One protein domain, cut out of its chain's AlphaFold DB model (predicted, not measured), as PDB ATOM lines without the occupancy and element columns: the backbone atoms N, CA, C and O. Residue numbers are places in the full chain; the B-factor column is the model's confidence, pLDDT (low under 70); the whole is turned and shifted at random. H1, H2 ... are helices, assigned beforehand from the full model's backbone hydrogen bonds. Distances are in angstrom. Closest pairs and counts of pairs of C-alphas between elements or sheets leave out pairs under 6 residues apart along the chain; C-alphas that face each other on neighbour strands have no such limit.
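Overview. This is residues 6 to 48 of the 49 residues of an uncharacterized protein of Methanosarcina acetivorans (UniProt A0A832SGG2). From its first residue, the printed part is a short helix, H1, then a curved link, then one long helix, H2, strung out one after the other with no packing between them. H2 makes most of the length, and H1 slants away at the far end of the link. The printed part has 43 residues with two named helices, H1 then H2, and no named strand; its class is all helix. It is extended, a rod of 57 by 16 by 11 A, with a radius of gyration of the C-alphas of 17.8 A.

Along the chain. Find C-alpha 6 at (48.200, 11.868, -63.617); from there H1, residues 6 to 15, runs 14.5 A to C-alpha 15. Look next at C-alpha 23 at (31.732, 20.681, -53.296), where H2, residues 23 to 48, begins; it runs 37.6 A to C-alpha 48 at (12.274, 46.852, -34.682).

Arrangement. H1 and H2 are apart, with no C-alpha of one within 8 A of the other. In both helices every O i to N i+4 pair is within hydrogen-bond range.

Size, cuts and confidence. The C-alphas of Ala 6 and Gln 48, the two farthest apart, are 57.9 A apart. The link from H1 to H2, seven residues, is short. Residues 6 to 48 stand free. The printed part has no cut, and no printed residue is under 70 in pLDDT.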
ATOM      1  N   ALA A   6      47.599  12.480 -64.803       93.56
ATOM      2  CA  ALA A   6      48.200  11.868 -63.617       93.56
ATOM      3  C   ALA A   6      48.174  12.792 -62.382       93.56
ATOM      4  O   ALA A   6      47.959  12.333 -61.263       93.56
ATOM      5  N   ALA A   7      48.354  14.106 -62.570       93.19
ATOM      6  CA  ALA A   7      48.251  15.066 -61.472       93.19
ATOM      7  C   ALA A   7      46.803  15.223 -60.974       93.19
ATOM      8  O   ALA A   7      46.585  15.387 -59.776       93.19
ATOM      9  N   MET A   8      45.814  15.161 -61.872       93.06
ATOM     10  CA  MET A   8      44.394  15.186 -61.503       93.06
ATOM     11  C   MET A   8      43.977  13.917 -60.746       93.06
ATOM     12  O   MET A   8      43.290  14.003 -59.731       93.06
ATOM     13  N   GLU A   9      44.427  12.744 -61.189       93.62
ATOM     14  CA  GLU A   9      44.140  11.469 -60.522       93.62
ATOM     15  C   GLU A   9      44.736  11.410 -59.112       93.62
ATOM     16  O   GLU A   9      44.035  11.045 -58.168       93.62
ATOM     17  N   ALA A  10      45.993  11.839 -58.944       91.94
ATOM     18  CA  ALA A  10      46.636  11.905 -57.632       91.94
ATOM     19  C   ALA A  10      45.907  12.865 -56.675       91.94
ATOM     20  O   ALA A  10      45.721  12.546 -55.500       91.94
ATOM     21  N   TYR A  11      45.453  14.016 -57.180       89.75
ATOM     22  CA  TYR A  11      44.649  14.963 -56.408       89.75
ATOM     23  C   TYR A  11      43.319  14.336 -55.971       89.75
ATOM     24  O   TYR A  11      42.988  14.353 -54.788       89.75
ATOM     25  N   ASN A  12      42.585  13.716 -56.896       89.88
ATOM     26  CA  ASN A  12      41.305  13.082 -56.581       89.88
ATOM     27  C   ASN A  12      41.463  11.933 -55.573       89.88
ATOM     28  O   ASN A  12      40.662  11.816 -54.650       89.88
ATOM     29  N   ALA A  13      42.520  11.126 -55.701       91.12
ATOM     30  CA  ALA A  13      42.821  10.047 -54.764       91.12
ATOM     31  C   ALA A  13      43.133  10.565 -53.351       91.12
ATOM     32  O   ALA A  13      42.673   9.978 -52.372       91.12
ATOM     33  N   TYR A  14      43.861  11.682 -53.237       89.38
ATOM     34  CA  TYR A  14      44.123  12.332 -51.951       89.38
ATOM     35  C   TYR A  14      42.823  12.747 -51.244       89.38
ATOM     36  O   TYR A  14      42.679  12.547 -50.040       89.38
ATOM     37  N   TRP A  15      41.844  13.261 -51.994       88.81
ATOM     38  CA  TRP A  15      40.568  13.715 -51.434       88.81
ATOM     39  C   TRP A  15      39.510  12.619 -51.276       88.81
ATOM     40  O   TRP A  15      38.560  12.818 -50.525       88.81
ATOM     41  N   ALA A  16      39.667  11.457 -51.913       88.56
ATOM     42  CA  ALA A  16      38.669  10.382 -51.899       88.56
ATOM     43  C   ALA A  16      38.339   9.839 -50.494       88.56
ATOM     44  O   ALA A  16      37.262   9.289 -50.283       88.56
ATOM     45  N   THR A  17      39.253   9.997 -49.532       85.81
ATOM     46  CA  THR A  17      39.069   9.579 -48.126       85.81
ATOM     47  C   THR A  17      38.905  10.762 -47.169       85.81
ATOM     48  O   THR A  17      38.939  10.596 -45.950       85.81
ATOM     49  N   SER A  18      38.736  11.968 -47.714       85.62
ATOM     50  CA  SER A  18      38.554  13.180 -46.927       85.62
ATOM     51  C   SER A  18      37.242  13.146 -46.148       85.62
ATOM     52  O   SER A  18      36.215  12.677 -46.631       85.62
ATOM     53  N   PHE A  19      37.266  13.714 -44.943       87.94
ATOM     54  CA  PHE A  19      36.061  13.968 -44.153       87.94
ATOM     55  C   PHE A  19      35.255  15.166 -44.685       87.94
ATOM     56  O   PHE A  19      34.116  15.374 -44.267       87.94
ATOM     57  N   ILE A  20      35.852  15.981 -45.562       88.75
ATOM     58  CA  ILE A  20      35.201  17.143 -46.167       88.75
ATOM     59  C   ILE A  20      34.279  16.645 -47.286       88.75
ATOM     60  O   ILE A  20      34.772  16.004 -48.218       88.75
ATOM     61  N   PRO A  21      32.966  16.940 -47.233       89.44
ATOM     62  CA  PRO A  21      32.039  16.546 -48.284       89.44
ATOM     63  C   PRO A  21      32.391  17.175 -49.633       89.44
ATOM     64  O   PRO A  21      33.035  18.224 -49.709       89.44
ATOM     65  N   ALA A  22      31.905  16.553 -50.705       90.56
ATOM     66  CA  ALA A  22      32.061  17.077 -52.051       90.56
ATOM     67  C   ALA A  22      31.478  18.499 -52.187       90.56
ATOM     68  O   ALA A  22      30.596  18.929 -51.434       90.56
ATOM     69  N   ALA A  23      32.023  19.258 -53.140       91.06
ATOM     70  CA  ALA A  23      31.732  20.681 -53.296       91.06
ATOM     71  C   ALA A  23      30.245  20.970 -53.574       91.06
ATOM     72  O   ALA A  23      29.724  21.987 -53.123       91.06
ATOM     73  N   ASP A  24      29.558  20.069 -54.273       93.94
ATOM     74  CA  ASP A  24      28.119  20.121 -54.538       93.94
ATOM     75  C   ASP A  24      27.290  20.053 -53.244       93.94
ATOM     76  O   ASP A  24      26.395  20.875 -53.038       93.94
ATOM     77  N   ILE A  25      27.642  19.149 -52.327       95.06
ATOM     78  CA  ILE A  25      27.020  19.048 -51.000       95.06
ATOM     79  C   ILE A  25      27.341  20.296 -50.175       95.06
ATOM     80  O   ILE A  25      26.452  20.887 -49.556       95.06
ATOM     81  N   MET A  26      28.603  20.732 -50.177       95.62
ATOM     82  CA  MET A  26      29.022  21.908 -49.412       95.62
ATOM     83  C   MET A  26      28.319  23.188 -49.869       95.62
ATOM     84  O   MET A  26      27.961  24.026 -49.038       95.62
ATOM     85  N   TRP A  27      28.048  23.307 -51.168       97.25
ATOM     86  CA  TRP A  27      27.285  24.414 -51.732       97.25
ATOM     87  C   TRP A  27      25.831  24.430 -51.248       97.25
ATOM     88  O   TRP A  27      25.318  25.482 -50.864       97.25
ATOM     89  N   MET A  28      25.179  23.262 -51.182       97.88
ATOM     90  CA  MET A  28      23.826  23.155 -50.624       97.88
ATOM     91  C   MET A  28      23.787  23.574 -49.150       97.88
ATOM     92  O   MET A  28      22.914  24.346 -48.752       97.88
ATOM     93  N   VAL A  29      24.759  23.124 -48.347       97.44
ATOM     94  CA  VAL A  29      24.863  23.498 -46.926       97.44
ATOM     95  C   VAL A  29      25.032  25.010 -46.762       97.44
ATOM     96  O   VAL A  29      24.351  25.615 -45.933       97.44
ATOM     97  N   LEU A  30      25.885  25.640 -47.577       97.69
ATOM     98  CA  LEU A  30      26.079  27.090 -47.554       97.69
ATOM     99  C   LEU A  30      24.769  27.846 -47.821       97.69
ATOM    100  O   LEU A  30      24.435  28.773 -47.082       97.69
ATOM    101  N   ILE A  31      24.006  27.435 -48.840       98.50
ATOM    102  CA  ILE A  31      22.715  28.056 -49.173       98.50
ATOM    103  C   ILE A  31      21.741  27.961 -47.996       98.50
ATOM    104  O   ILE A  31      21.080  28.948 -47.669       98.50
ATOM    105  N   LEU A  32      21.670  26.806 -47.331       98.50
ATOM    106  CA  LEU A  32      20.789  26.619 -46.177       98.50
ATOM    107  C   LEU A  32      21.163  27.541 -45.013       98.50
ATOM    108  O   LEU A  32      20.280  28.154 -44.412       98.50
ATOM    109  N   ILE A  33      22.460  27.696 -44.726       98.50
ATOM    110  CA  ILE A  33      22.942  28.621 -43.692       98.50
ATOM    111  C   ILE A  33      22.525  30.057 -44.027       98.50
ATOM    112  O   ILE A  33      21.951  30.747 -43.183       98.50
ATOM    113  N   LEU A  34      22.765  30.496 -45.266       98.62
ATOM    114  CA  LEU A  34      22.387  31.838 -45.712       98.62
ATOM    115  C   LEU A  34      20.873  32.061 -45.630       98.62
ATOM    116  O   LEU A  34      20.446  33.120 -45.173       98.62
ATOM    117  N   ALA A  35      20.065  31.068 -46.005       98.44
ATOM    118  CA  ALA A  35      18.611  31.147 -45.918       98.44
ATOM    119  C   ALA A  35      18.134  31.317 -44.466       98.44
ATOM    120  O   ALA A  35      17.310  32.187 -44.188       98.44
ATOM    121  N   VAL A  36      18.686  30.542 -43.525       98.50
ATOM    122  CA  VAL A  36      18.355  30.665 -42.095       98.50
ATOM    123  C   VAL A  36      18.724  32.050 -41.563       98.50
ATOM    124  O   VAL A  36      17.913  32.685 -40.884       98.50
ATOM    125  N   ILE A  37      19.914  32.549 -41.905       98.31
ATOM    126  CA  ILE A  37      20.357  33.890 -41.503       98.31
ATOM    127  C   ILE A  37      19.432  34.958 -42.091       98.31
ATOM    128  O   ILE A  37      19.006  35.853 -41.365       98.31
ATOM    129  N   ALA A  38      19.079  34.857 -43.374       97.81
ATOM    130  CA  ALA A  38      18.196  35.811 -44.034       97.81
ATOM    131  C   ALA A  38      16.801  35.850 -43.385       97.81
ATOM    132  O   ALA A  38      16.275  36.931 -43.128       97.81
ATOM    133  N   LEU A  39      16.229  34.688 -43.050       97.50
ATOM    134  CA  LEU A  39      14.950  34.602 -42.336       97.50
ATOM    135  C   LEU A  39      15.031  35.232 -40.941       97.50
ATOM    136  O   LEU A  39      14.123  35.958 -40.529       97.50
ATOM    137  N   TRP A  40      16.127  34.993 -40.216       97.19
ATOM    138  CA  TRP A  40      16.352  35.609 -38.910       97.19
ATOM    139  C   TRP A  40      16.504  37.135 -39.003       97.19
ATOM    140  O   TRP A  40      15.895  37.861 -38.213       97.19
ATOM    141  N   GLN A  41      17.255  37.630 -39.990       95.75
ATOM    142  CA  GLN A  41      17.399  39.061 -40.270       95.75
ATOM    143  C   GLN A  41      16.047  39.700 -40.609       95.75
ATOM    144  O   GLN A  41      15.698  40.722 -40.025       95.75
ATOM    145  N   ALA A  42      15.241  39.063 -41.466       95.88
ATOM    146  CA  ALA A  42      13.908  39.547 -41.826       95.88
ATOM    147  C   ALA A  42      12.972  39.635 -40.608       95.88
ATOM    148  O   ALA A  42      12.308  40.651 -40.408       95.88
ATOM    149  N   ARG A  43      12.963  38.607 -39.746       95.00
ATOM    150  CA  ARG A  43      12.211  38.639 -38.480       95.00
ATOM    151  C   ARG A  43      12.667  39.788 -37.580       95.00
ATOM    152  O   ARG A  43      11.836  40.471 -36.988       95.00
ATOM    153  N   THR A  44      13.979  39.971 -37.460       93.44
ATOM    154  CA  THR A  44      14.577  40.994 -36.594       93.44
ATOM    155  C   THR A  44      14.230  42.395 -37.085       93.44
ATOM    156  O   THR A  44      13.822  43.228 -36.280       93.44
ATOM    157  N   PHE A  45      14.307  42.628 -38.398       92.12
ATOM    158  CA  PHE A  45      13.882  43.873 -39.031       92.12
ATOM    159  C   PHE A  45      12.433  44.200 -38.662       92.12
ATOM    160  O   PHE A  45      12.187  45.244 -38.076       92.12
ATOM    161  N   VAL A  46      11.494  43.271 -38.877       90.94
ATOM    162  CA  VAL A  46      10.069  43.479 -38.550       90.94
ATOM    163  C   VAL A  46       9.839  43.789 -37.068       90.94
ATOM    164  O   VAL A  46       8.961  44.575 -36.753       90.94
ATOM    165  N   SER A  47      10.613  43.204 -36.151       89.38
ATOM    166  CA  SER A  47      10.442  43.453 -34.710       89.38
ATOM    167  C   SER A  47      10.930  44.823 -34.221       89.38
ATOM    168  O   SER A  47      10.664  45.175 -33.075       89.38
ATOM    169  N   GLN A  48      11.690  45.554 -35.042       80.94
ATOM    170  CA  GLN A  48      12.274  46.852 -34.682       80.94
ATOM    171  C   GLN A  48      11.525  48.053 -35.290       80.94
ATOM    172  O   GLN A  48      11.878  49.187 -34.965       80.94
TER     173      GLN A  48